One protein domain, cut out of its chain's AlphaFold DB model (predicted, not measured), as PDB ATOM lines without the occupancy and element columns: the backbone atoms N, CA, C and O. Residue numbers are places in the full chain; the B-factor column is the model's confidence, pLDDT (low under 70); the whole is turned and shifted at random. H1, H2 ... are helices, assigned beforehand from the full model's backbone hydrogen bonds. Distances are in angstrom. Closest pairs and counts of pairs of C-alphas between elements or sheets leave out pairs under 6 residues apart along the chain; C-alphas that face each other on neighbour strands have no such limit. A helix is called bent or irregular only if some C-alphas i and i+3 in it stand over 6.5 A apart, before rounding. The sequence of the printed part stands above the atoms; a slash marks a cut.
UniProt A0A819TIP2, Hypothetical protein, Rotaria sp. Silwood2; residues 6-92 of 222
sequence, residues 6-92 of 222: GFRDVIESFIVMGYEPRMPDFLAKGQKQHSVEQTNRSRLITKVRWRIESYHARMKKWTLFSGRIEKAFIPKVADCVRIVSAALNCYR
ATOM      1  N   GLY A   6      21.750 168.465   1.377       71.25
ATOM      2  CA  GLY A   6      23.086 168.536   1.978       71.25
ATOM      3  C   GLY A   6      23.718 169.933   1.999       71.25
ATOM      4  O   GLY A   6      24.736 170.113   2.650       71.25
ATOM      5  N   PHE A   7      23.124 170.924   1.328       75.38
ATOM      6  CA  PHE A   7      23.621 172.306   1.284       75.38
ATOM      7  C   PHE A   7      22.927 173.224   2.296       75.38
ATOM      8  O   PHE A   7      23.062 174.442   2.210       75.38
ATOM      9  N   ARG A   8      22.170 172.659   3.245       79.00
ATOM     10  CA  ARG A   8      21.403 173.425   4.236       79.00
ATOM     11  C   ARG A   8      22.269 174.428   5.001       79.00
ATOM     12  O   ARG A   8      21.858 175.571   5.158       79.00
ATOM     13  N   ASP A   9      23.469 174.016   5.390       84.81
ATOM     14  CA  ASP A   9      24.346 174.802   6.267       84.81
ATOM     15  C   ASP A   9      25.089 175.931   5.531       84.81
ATOM     16  O   ASP A   9      25.794 176.721   6.147       84.81
ATOM     17  N   VAL A  10      24.938 176.024   4.206       84.69
ATOM     18  CA  VAL A  10      25.572 177.058   3.368       84.69
ATOM     19  C   VAL A  10      24.554 177.941   2.637       84.69
ATOM     20  O   VAL A  10      24.931 178.749   1.789       84.69
ATOM     21  N   ILE A  11      23.261 177.815   2.969       87.81
ATOM     22  CA  ILE A  11      22.173 178.619   2.384       87.81
ATOM     23  C   ILE A  11      22.412 180.116   2.603       87.81
ATOM     24  O   ILE A  11      22.290 180.889   1.655       87.81
ATOM     25  N   GLU A  12      22.784 180.519   3.820       90.25
ATOM     26  CA  GLU A  12      23.038 181.927   4.153       90.25
ATOM     27  C   GLU A  12      24.161 182.516   3.298       90.25
ATOM     28  O   GLU A  12      24.002 183.592   2.725       90.25
ATOM     29  N   SER A  13      25.251 181.767   3.111       89.94
ATOM     30  CA  SER A  13      26.358 182.174   2.244       89.94
ATOM     31  C   SER A  13      25.888 182.450   0.814       89.94
ATOM     32  O   SER A  13      26.332 183.413   0.194       89.94
ATOM     33  N   PHE A  14      24.967 181.641   0.278       87.62
ATOM     34  CA  PHE A  14      24.405 181.874  -1.056       87.62
ATOM     35  C   PHE A  14      23.546 183.131  -1.127       87.62
ATOM     36  O   PHE A  14      23.650 183.861  -2.111       87.62
ATOM     37  N   ILE A  15      22.753 183.404  -0.092       92.19
ATOM     38  CA  ILE A  15      21.939 184.622  -0.012       92.19
ATOM     39  C   ILE A  15      22.841 185.861   0.031       92.19
ATOM     40  O   ILE A  15      22.608 186.806  -0.719       92.19
ATOM     41  N   VAL A  16      23.914 185.832   0.830       94.50
ATOM     42  CA  VAL A  16      24.914 186.916   0.896       94.50
ATOM     43  C   VAL A  16      25.591 187.143  -0.460       94.50
ATOM     44  O   VAL A  16      25.852 188.280  -0.840       94.50
ATOM     45  N   MET A  17      25.821 186.077  -1.231       90.38
ATOM     46  CA  MET A  17      26.338 186.156  -2.603       90.38
ATOM     47  C   MET A  17      25.292 186.614  -3.643       90.38
ATOM     48  O   MET A  17      25.590 186.628  -4.837       90.38
ATOM     49  N   GLY A  18      24.073 186.973  -3.228       91.50
ATOM     50  CA  GLY A  18      23.002 187.447  -4.110       91.50
ATOM     51  C   GLY A  18      22.254 186.335  -4.849       91.50
ATOM     52  O   GLY A  18      21.476 186.609  -5.765       91.50
ATOM     53  N   TYR A  19      22.465 185.070  -4.481       87.62
ATOM     54  CA  TYR A  19      21.709 183.961  -5.048       87.62
ATOM     55  C   TYR A  19      20.427 183.713  -4.268       87.62
ATOM     56  O   TYR A  19      20.412 183.738  -3.045       87.62
ATOM     57  N   GLU A  20      19.373 183.326  -4.983       88.38
ATOM     58  CA  GLU A  20      18.163 182.774  -4.375       88.38
ATOM     59  C   GLU A  20      18.263 181.237  -4.308       88.38
ATOM     60  O   GLU A  20      18.250 180.584  -5.363       88.38
ATOM     61  N   PRO A  21      18.412 180.619  -3.122       87.50
ATOM     62  CA  PRO A  21      18.486 179.169  -2.988       87.50
ATOM     63  C   PRO A  21      17.113 178.545  -3.239       87.50
ATOM     64  O   PRO A  21      16.120 178.904  -2.611       87.50
ATOM     65  N   ARG A  22      17.047 177.595  -4.172       87.25
ATOM     66  CA  ARG A  22      15.817 176.888  -4.537       87.25
ATOM     67  C   ARG A  22      16.044 175.383  -4.466       87.25
ATOM     68  O   ARG A  22      17.082 174.881  -4.896       87.25
ATOM     69  N   MET A  23      15.042 174.670  -3.971       85.62
ATOM     70  CA  MET A  23      14.980 173.211  -3.928       85.62
ATOM     71  C   MET A  23      13.604 172.749  -4.419       85.62
ATOM     72  O   MET A  23      12.655 173.529  -4.300       85.62
ATOM     73  N   PRO A  24      13.473 171.536  -4.992       85.62
ATOM     74  CA  PRO A  24      12.168 171.025  -5.389       85.62
ATOM     75  C   PRO A  24      11.217 171.002  -4.199       85.62
ATOM     76  O   PRO A  24      11.633 170.759  -3.063       85.62
ATOM     77  N   ASP A  25       9.947 171.255  -4.482       86.81
ATOM     78  CA  ASP A  25       8.908 171.262  -3.470       86.81
ATOM     79  C   ASP A  25       8.729 169.861  -2.869       86.81
ATOM     80  O   ASP A  25       8.782 168.852  -3.571       86.81
ATOM     81  N   PHE A  26       8.486 169.797  -1.559       86.69
ATOM     82  CA  PHE A  26       8.045 168.573  -0.890       86.69
ATOM     83  C   PHE A  26       6.541 168.617  -0.657       86.69
ATOM     84  O   PHE A  26       5.973 169.688  -0.434       86.69
ATOM     85  N   LEU A  27       5.891 167.455  -0.699       88.25
ATOM     86  CA  LEU A  27       4.492 167.354  -0.304       88.25
ATOM     87  C   LEU A  27       4.365 167.680   1.183       88.25
ATOM     88  O   LEU A  27       5.059 167.100   2.022       88.25
ATOM     89  N   ALA A  28       3.465 168.605   1.509       87.75
ATOM     90  CA  ALA A  28       3.127 168.878   2.896       87.75
ATOM     91  C   ALA A  28       2.384 167.681   3.510       87.75
ATOM     92  O   ALA A  28       1.753 166.881   2.814       87.75
ATOM     93  N   LYS A  29       2.427 167.564   4.841       88.69
ATOM     94  CA  LYS A  29       1.710 166.502   5.558       88.69
ATOM     95  C   LYS A  29       0.219 166.544   5.199       88.69
ATOM     96  O   LYS A  29      -0.421 167.581   5.332       88.69
ATOM     97  N   GLY A  30      -0.322 165.410   4.753       85.38
ATOM     98  CA  GLY A  30      -1.725 165.279   4.343       85.38
ATOM     99  C   GLY A  30      -2.013 165.646   2.882       85.38
ATOM    100  O   GLY A  30      -3.103 165.349   2.400       85.38
ATOM    101  N   GLN A  31      -1.052 166.220   2.149       86.06
ATOM    102  CA  GLN A  31      -1.196 166.429   0.710       86.06
ATOM    103  C   GLN A  31      -0.855 165.160  -0.068       86.06
ATOM    104  O   GLN A  31       0.129 164.480   0.214       86.06
ATOM    105  N   LYS A  32      -1.676 164.864  -1.078       84.31
ATOM    106  CA  LYS A  32      -1.478 163.722  -1.980       84.31
ATOM    107  C   LYS A  32      -0.740 164.101  -3.267       84.31
ATOM    108  O   LYS A  32      -0.170 163.226  -3.906       84.31
ATOM    109  N   GLN A  33      -0.763 165.379  -3.647       87.19
ATOM    110  CA  GLN A  33      -0.180 165.879  -4.891       87.19
ATOM    111  C   GLN A  33       0.230 167.351  -4.749       87.19
ATOM    112  O   GLN A  33      -0.343 168.086  -3.945       87.19
ATOM    113  N   HIS A  34       1.224 167.764  -5.535       89.62
ATOM    114  CA  HIS A  34       1.647 169.157  -5.661       89.62
ATOM    115  C   HIS A  34       0.637 169.978  -6.462       89.62
ATOM    116  O   HIS A  34      -0.047 169.450  -7.344       89.62
ATOM    117  N   SER A  35       0.609 171.289  -6.220       89.31
ATOM    118  CA  SER A  35      -0.073 172.207  -7.131       89.31
ATOM    119  C   SER A  35       0.621 172.241  -8.498       89.31
ATOM    120  O   SER A  35       1.785 171.844  -8.649       89.31
ATOM    121  N   VAL A  36      -0.090 172.741  -9.512       88.56
ATOM    122  CA  VAL A  36       0.465 172.941 -10.858       88.56
ATOM    123  C   VAL A  36       1.696 173.849 -10.803       88.56
ATOM    124  O   VAL A  36       2.748 173.500 -11.336       88.56
ATOM    125  N   GLU A  37       1.604 174.956 -10.066       88.88
ATOM    126  CA  GLU A  37       2.702 175.907  -9.892       88.88
ATOM    127  C   GLU A  37       3.924 175.271  -9.205       88.88
ATOM    128  O   GLU A  37       5.042 175.378  -9.713       88.88
ATOM    129  N   GLN A  38       3.725 174.546  -8.096       89.81
ATOM    130  CA  GLN A  38       4.801 173.832  -7.390       89.81
ATOM    131  C   GLN A  38       5.478 172.796  -8.295       89.81
ATOM    132  O   GLN A  38       6.706 172.679  -8.324       89.81
ATOM    133  N   THR A  39       4.681 172.062  -9.074       88.75
ATOM    134  CA  THR A  39       5.182 171.067 -10.028       88.75
ATOM    135  C   THR A  39       6.031 171.734 -11.109       88.75
ATOM    136  O   THR A  39       7.152 171.297 -11.378       88.75
ATOM    137  N   ASN A  40       5.538 172.820 -11.708       88.69
ATOM    138  CA  ASN A  40       6.253 173.550 -12.753       88.69
ATOM    139  C   ASN A  40       7.539 174.200 -12.226       88.69
ATOM    140  O   ASN A  40       8.590 174.100 -12.862       88.69
ATOM    141  N   ARG A  41       7.502 174.780 -11.023       88.44
ATOM    142  CA  ARG A  41       8.691 175.307 -10.345       88.44
ATOM    143  C   ARG A  41       9.719 174.213 -10.069       88.44
ATOM    144  O   ARG A  41      10.901 174.390 -10.360       88.44
ATOM    145  N   SER A  42       9.281 173.060  -9.574       88.19
ATOM    146  CA  SER A  42      10.160 171.916  -9.327       88.19
ATOM    147  C   SER A  42      10.801 171.393 -10.616       88.19
ATOM    148  O   SER A  42      11.982 171.055 -10.607       88.19
ATOM    149  N   ARG A  43      10.083 171.402 -11.750       84.56
ATOM    150  CA  ARG A  43      10.648 171.056 -13.070       84.56
ATOM    151  C   ARG A  43      11.764 172.011 -13.497       84.56
ATOM    152  O   ARG A  43      12.785 171.543 -13.996       84.56
ATOM    153  N   LEU A  44      11.612 173.320 -13.274       85.75
ATOM    154  CA  LEU A  44      12.677 174.299 -13.542       85.75
ATOM    155  C   LEU A  44      13.929 174.018 -12.713       85.75
ATOM    156  O   LEU A  44      15.046 174.070 -13.229       85.75
ATOM    157  N   ILE A  45      13.734 173.679 -11.439       85.62
ATOM    158  CA  ILE A  45      14.829 173.305 -10.548       85.62
ATOM    159  C   ILE A  45      15.509 172.041 -11.089       85.62
ATOM    160  O   ILE A  45      16.704 172.047 -11.361       85.62
ATOM    161  N   THR A  46      14.765 170.975 -11.376       81.38
ATOM    162  CA  THR A  46      15.349 169.740 -11.923       81.38
ATOM    163  C   THR A  46      16.092 169.967 -13.249       81.38
ATOM    164  O   THR A  46      17.167 169.400 -13.444       81.38
ATOM    165  N   LYS A  47      15.601 170.858 -14.126       80.38
ATOM    166  CA  LYS A  47      16.270 171.192 -15.397       80.38
ATOM    167  C   LYS A  47      17.672 171.763 -15.189       80.38
ATOM    168  O   LYS A  47      18.600 171.402 -15.909       80.38
ATOM    169  N   VAL A  48      17.835 172.649 -14.210       79.94
ATOM    170  CA  VAL A  48      19.140 173.253 -13.905       79.94
ATOM    171  C   VAL A  48      19.992 172.319 -13.034       79.94
ATOM    172  O   VAL A  48      21.212 172.298 -13.200       79.94
ATOM    173  N   ARG A  49      19.383 171.480 -12.177       80.50
ATOM    174  CA  ARG A  49      20.094 170.458 -11.386       80.50
ATOM    175  C   ARG A  49      20.922 169.543 -12.284       80.50
ATOM    176  O   ARG A  49      22.090 169.325 -11.982       80.50
ATOM    177  N   TRP A  50      20.374 169.109 -13.417       76.69
ATOM    178  CA  TRP A  50      21.089 168.249 -14.361       76.69
ATOM    179  C   TRP A  50      22.457 168.811 -14.792       76.69
ATOM    180  O   TRP A  50      23.452 168.083 -14.889       76.69
ATOM    181  N   ARG A  51      22.545 170.131 -15.020       76.44
ATOM    182  CA  ARG A  51      23.817 170.786 -15.367       76.44
ATOM    183  C   ARG A  51      24.821 170.663 -14.216       76.44
ATOM    184  O   ARG A  51      25.980 170.341 -14.461       76.44
ATOM    185  N   ILE A  52      24.373 170.861 -12.977       79.19
ATOM    186  CA  ILE A  52      25.198 170.725 -11.765       79.19
ATOM    187  C   ILE A  52      25.649 169.269 -11.583       79.19
ATOM    188  O   ILE A  52      26.836 169.009 -11.382       79.19
ATOM    189  N   GLU A  53      24.733 168.310 -11.718       79.44
ATOM    190  CA  GLU A  53      25.022 166.876 -11.615       79.44
ATOM    191  C   GLU A  53      26.025 166.413 -12.671       79.44
ATOM    192  O   GLU A  53      26.900 165.601 -12.373       79.44
ATOM    193  N   SER A  54      25.979 166.988 -13.874       79.56
ATOM    194  CA  SER A  54      26.950 166.706 -14.935       79.56
ATOM    195  C   SER A  54      28.374 167.146 -14.552       79.56
ATOM    196  O   SER A  54      29.337 166.422 -14.823       79.56
ATOM    197  N   TYR A  55      28.536 168.295 -13.882       81.88
ATOM    198  CA  TYR A  55      29.833 168.717 -13.327       81.88
ATOM    199  C   TYR A  55      30.256 167.820 -12.161       81.88
ATOM    200  O   TYR A  55      31.398 167.360 -12.111       81.88
ATOM    201  N   HIS A  56      29.325 167.492 -11.266       81.69
ATOM    202  CA  HIS A  56      29.584 166.587 -10.150       81.69
ATOM    203  C   HIS A  56      30.003 165.181 -10.622       81.69
ATOM    204  O   HIS A  56      30.907 164.577 -10.048       81.69
ATOM    205  N   ALA A  57      29.438 164.677 -11.720       84.31
ATOM    206  CA  ALA A  57      29.830 163.406 -12.321       84.31
ATOM    207  C   ALA A  57      31.296 163.400 -12.788       84.31
ATOM    208  O   ALA A  57      31.950 162.362 -12.715       84.31
ATOM    209  N   ARG A  58      31.849 164.546 -13.221       87.50
ATOM    210  CA  ARG A  58      33.287 164.665 -13.537       87.50
ATOM    211  C   ARG A  58      34.148 164.539 -12.281       87.50
ATOM    212  O   ARG A  58      35.170 163.863 -12.333       87.50
ATOM    213  N   MET A  59      33.714 165.126 -11.164       86.38
ATOM    214  CA  MET A  59      34.396 165.003  -9.868       86.38
ATOM    215  C   MET A  59      34.399 163.555  -9.371       86.38
ATOM    216  O   MET A  59      35.443 163.047  -8.975       86.38
ATOM    217  N   LYS A  60      33.268 162.847  -9.486       85.50
ATOM    218  CA  LYS A  60      33.141 161.435  -9.077       85.50
ATOM    219  C   LYS A  60      34.037 160.458  -9.848       85.50
ATOM    220  O   LYS A  60      34.162 159.315  -9.427       85.50
ATOM    221  N   LYS A  61      34.651 160.862 -10.966       87.69
ATOM    222  CA  LYS A  61      35.629 160.020 -11.684       87.69
ATOM    223  C   LYS A  61      36.993 159.963 -10.997       87.69
ATOM    224  O   LYS A  61      37.797 159.101 -11.333       87.69
ATOM    225  N   TRP A  62      37.266 160.875 -10.068       87.94
ATOM    226  CA  TRP A  62      38.497 160.870  -9.292       87.94
ATOM    227  C   TRP A  62      38.320 159.948  -8.091       87.94
ATOM    228  O   TRP A  62      37.426 160.158  -7.272       87.94
ATOM    229  N   THR A  63      39.192 158.946  -7.976       85.75
ATOM    230  CA  THR A  63      39.130 157.895  -6.945       85.75
ATOM    231  C   THR A  63      39.044 158.453  -5.526       85.75
ATOM    232  O   THR A  63      38.310 157.924  -4.693       85.75
ATOM    233  N   LEU A  64      39.725 159.578  -5.283       85.50
ATOM    234  CA  LEU A  64      39.688 160.317  -4.024       85.50
ATOM    235  C   LEU A  64      38.261 160.695  -3.585       85.50
ATOM    236  O   LEU A  64      37.966 160.674  -2.395       85.50
ATOM    237  N   PHE A  65      37.382 161.039  -4.530       84.25
ATOM    238  CA  PHE A  65      36.018 161.504  -4.254       84.25
ATOM    239  C   PHE A  65      34.946 160.432  -4.467       84.25
ATOM    240  O   PHE A  65      33.791 160.648  -4.110       84.25
ATOM    241  N   SER A  66      35.298 159.288  -5.061       78.56
ATOM    242  CA  SER A  66      34.373 158.164  -5.245       78.56
ATOM    243  C   SER A  66      34.415 157.150  -4.100       78.56
ATOM    244  O   SER A  66      33.509 156.329  -3.985       78.56
ATOM    245  N   GLY A  67      35.483 157.163  -3.296       78.62
ATOM    246  CA  GLY A  67      35.732 156.204  -2.221       78.62
ATOM    247  C   GLY A  67      35.464 156.744  -0.815       78.62
ATOM    248  O   GLY A  67      34.981 157.858  -0.615       78.62
ATOM    249  N   ARG A  68      35.801 155.928   0.191       82.31
ATOM    250  CA  ARG A  68      35.818 156.361   1.594       82.31
ATOM    251  C   ARG A  68      37.073 157.193   1.846       82.31
ATOM    252  O   ARG A  68      38.167 156.774   1.485       82.31
ATOM    253  N   ILE A  69      36.900 158.341   2.493       83.25
ATOM    254  CA  ILE A  69      38.002 159.222   2.889       83.25
ATOM    255  C   ILE A  69      38.335 158.946   4.355       83.25
ATOM    256  O   ILE A  69      37.447 158.927   5.209       83.25
ATOM    257  N   GLU A  70      39.614 158.734   4.651       86.31
ATOM    258  CA  GLU A  70      40.085 158.577   6.025       86.31
ATOM    259  C   GLU A  70      39.876 159.865   6.828       86.31
ATOM    260  O   GLU A  70      40.093 160.972   6.331       86.31
ATOM    261  N   LYS A  71      39.504 159.738   8.107       86.69
ATOM    262  CA  LYS A  71      39.192 160.890   8.971       86.69
ATOM    263  C   LYS A  71      40.335 161.912   9.036       86.69
ATOM    264  O   LYS A  71      40.080 163.112   9.022       86.69
ATOM    265  N   ALA A  72      41.583 161.440   9.060       88.94
ATOM    266  CA  ALA A  72      42.774 162.290   9.080       88.94
ATOM    267  C   ALA A  72      42.916 163.164   7.821       88.94
ATOM    268  O   ALA A  72      43.577 164.200   7.853       88.94
ATOM    269  N   PHE A  73      42.279 162.768   6.718       86.69
ATOM    270  CA  PHE A  73      42.342 163.470   5.445       86.69
ATOM    271  C   PHE A  73      41.237 164.526   5.279       86.69
ATOM    272  O   PHE A  73      41.363 165.394   4.419       86.69
ATOM    273  N   ILE A  74      40.197 164.520   6.127       86.25
ATOM    274  CA  ILE A  74      39.079 165.485   6.083       86.25
ATOM    275  C   ILE A  74      39.550 166.948   5.987       86.25
ATOM    276  O   ILE A  74      39.037 167.653   5.115       86.25
ATOM    277  N   PRO A  75      40.545 167.419   6.771       91.62
ATOM    278  CA  PRO A  75      41.003 168.807   6.688       91.62
ATOM    279  C   PRO A  75      41.532 169.208   5.303       91.62
ATOM    280  O   PRO A  75      41.476 170.380   4.947       91.62
ATOM    281  N   LYS A  76      42.016 168.244   4.506       90.19
ATOM    282  CA  LYS A  76      42.596 168.469   3.171       90.19
ATOM    283  C   LYS A  76      41.579 168.348   2.036       90.19
ATOM    284  O   LYS A  76      41.872 168.743   0.910       90.19
ATOM    285  N   VAL A  77      40.380 167.823   2.303       88.75
ATOM    286  CA  VAL A  77      39.363 167.572   1.267       88.75
ATOM    287  C   VAL A  77      38.987 168.855   0.532       88.75
ATOM    288  O   VAL A  77      38.858 168.834  -0.690       88.75
ATOM    289  N   ALA A  78      38.863 169.975   1.249       87.88
ATOM    290  CA  ALA A  78      38.546 171.265   0.644       87.88
ATOM    291  C   ALA A  78      39.593 171.683  -0.403       87.88
ATOM    292  O   ALA A  78      39.232 172.097  -1.505       87.88
ATOM    293  N   ASP A  79      40.881 171.516  -0.098       93.00
ATOM    294  CA  ASP A  79      41.965 171.856  -1.021       93.00
ATOM    295  C   ASP A  79      42.014 170.901  -2.208       93.00
ATOM    296  O   ASP A  79      42.140 171.343  -3.348       93.00
ATOM    297  N   CYS A  80      41.806 169.604  -1.977       91.12
ATOM    298  CA  CYS A  80      41.685 168.638  -3.064       91.12
ATOM    299  C   CYS A  80      40.533 168.996  -4.012       91.12
ATOM    300  O   CYS A  80      40.708 168.950  -5.230       91.12
ATOM    301  N   VAL A  81      39.366 169.380  -3.481       90.31
ATOM    302  CA  VAL A  81      38.220 169.813  -4.296       90.31
ATOM    303  C   VAL A  81      38.578 171.050  -5.117       90.31
ATOM    304  O   VAL A  81      38.270 171.079  -6.308       90.31
ATOM    305  N   ARG A  82      39.263 172.043  -4.533       92.00
ATOM    306  CA  ARG A  82      39.717 173.248  -5.252       92.00
ATOM    307  C   ARG A  82      40.704 172.915  -6.370       92.00
ATOM    308  O   ARG A  82      40.496 173.357  -7.496       92.00
ATOM    309  N   ILE A  83      41.725 172.106  -6.084       93.19
ATOM    310  CA  ILE A  83      42.753 171.697  -7.056       93.19
ATOM    311  C   ILE A  83      42.117 170.941  -8.220       93.19
ATOM    312  O   ILE A  83      42.340 171.288  -9.379       93.19
ATOM    313  N   VAL A  84      41.291 169.934  -7.929       91.81
ATOM    314  CA  VAL A  84      40.643 169.143  -8.981       91.81
ATOM    315  C   VAL A  84      39.657 169.997  -9.773       91.81
ATOM    316  O   VAL A  84      39.615 169.882 -10.994       91.81
ATOM    317  N   SER A  85      38.916 170.898  -9.123       89.88
ATOM    318  CA  SER A  85      38.027 171.833  -9.825       89.88
ATOM    319  C   SER A  85      38.808 172.757 -10.761       89.88
ATOM    320  O   SER A  85      38.414 172.925 -11.911       89.88
ATOM    321  N   ALA A  86      39.942 173.309 -10.315       91.62
ATOM    322  CA  ALA A  86      40.814 174.140 -11.144       91.62
ATOM    323  C   ALA A  86      41.379 173.355 -12.341       91.62
ATOM    324  O   ALA A  86      41.331 173.838 -13.470       91.62
ATOM    325  N   ALA A  87      41.834 172.118 -12.119       91.44
ATOM    326  CA  ALA A  87      42.312 171.244 -13.187       91.44
ATOM    327  C   ALA A  87      41.198 170.898 -14.191       91.44
ATOM    328  O   ALA A  87      41.409 170.972 -15.400       91.44
ATOM    329  N   LEU A  88      39.993 170.566 -13.714       90.12
ATOM    330  CA  LEU A  88      38.838 170.331 -14.580       90.12
ATOM    331  C   LEU A  88      38.490 171.582 -15.391       90.12
ATOM    332  O   LEU A  88      38.245 171.455 -16.583       90.12
ATOM    333  N   ASN A  89      38.511 172.767 -14.786       86.88
ATOM    334  CA  ASN A  89      38.218 174.019 -15.485       86.88
ATOM    335  C   ASN A  89      39.288 174.389 -16.525       86.88
ATOM    336  O   ASN A  89      38.959 175.009 -17.529       86.88
ATOM    337  N   CYS A  90      40.551 174.023 -16.288       89.50
ATOM    338  CA  CYS A  90      41.660 174.301 -17.200       89.50
ATOM    339  C   CYS A  90      41.697 173.335 -18.393       89.50
ATOM    340  O   CYS A  90      41.891 173.768 -19.526       89.50
ATOM    341  N   TYR A  91      41.499 172.036 -18.146       89.12
ATOM    342  CA  TYR A  91      41.769 170.994 -19.143       89.12
ATOM    343  C   TYR A  91      40.527 170.312 -19.716       89.12
ATOM    344  O   TYR A  91      40.626 169.618 -20.728       89.12
ATOM    345  N   ARG A  92      39.355 170.433 -19.081       83.81
ATOM    346  CA  ARG A  92      38.110 169.906 -19.650       83.81
ATOM    347  C   ARG A  92      37.327 171.035 -20.287       83.81
ATOM    348  O   ARG A  92      37.070 172.059 -19.665       83.81
TER     349      ARG A  92
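Overview. This is residues 6 to 92 of the 222 residues of the protein "Hypothetical protein" of Rotaria sp. Silwood2 (UniProt A0A819TIP2). A long helix, H2, runs to the side of a second long helix, H4, roughly as a T, in an open frame with few contacts; H1 sits apart, on a long loop, and short H3 lies at the corner. The printed part has 87 residues, all helix in class, in the order H1, H2, H3, H4, with no named strand. It is loose, with a radius of gyration of the C-alphas of 17.1 A and spans of 44 by 30 by 29 A.

Along the chain. H2, residues 36 to 59, is 34.9 A long from C-alpha 36 at (0.465, 172.941, -10.858), with a kink of 31 degrees near residue 49. H4, residues 71 to 91, measures 30.0 A and ends at C-alpha 91 (41.769, 170.994, -19.143), with a kink of 47 degrees near residue 78. H3 is residues 63 to 66, 5.1 A; H1 is residues 6 to 16, 18.5 A. H1 and H4 are irregular: C-alphas 6 and 9 are 7.7 A apart, C-alphas 72 and 75 7.2 A.

Arrangement. H2 and H4 are close but not clearly touching, about perpendicular at 88 degrees; their closest C-alphas, of Met 59 and Val 84, are 7.5 A apart. H2 and H3 are likewise close but not clearly touching, at 6.8 A between the C-alphas of Met 59 and Phe 65. H3 and H4 are near each other, with 6 pairs of C-alphas within 10 A. H1 is apart from H2, H3 and H4. O i to N i+4 pairs are within hydrogen-bond range in 4 of 7 in H1, 18 of 20 in H2 and 13 of 17 in H4; H3 is too short for one.

Size, cuts and confidence. The C-alphas farthest apart, of Gly 30 and Tyr 91, are 49.8 A apart. The printed part has no cut; the link from H1 to H2, 19 residues, is long. No printed residue is under 70 in pLDDT.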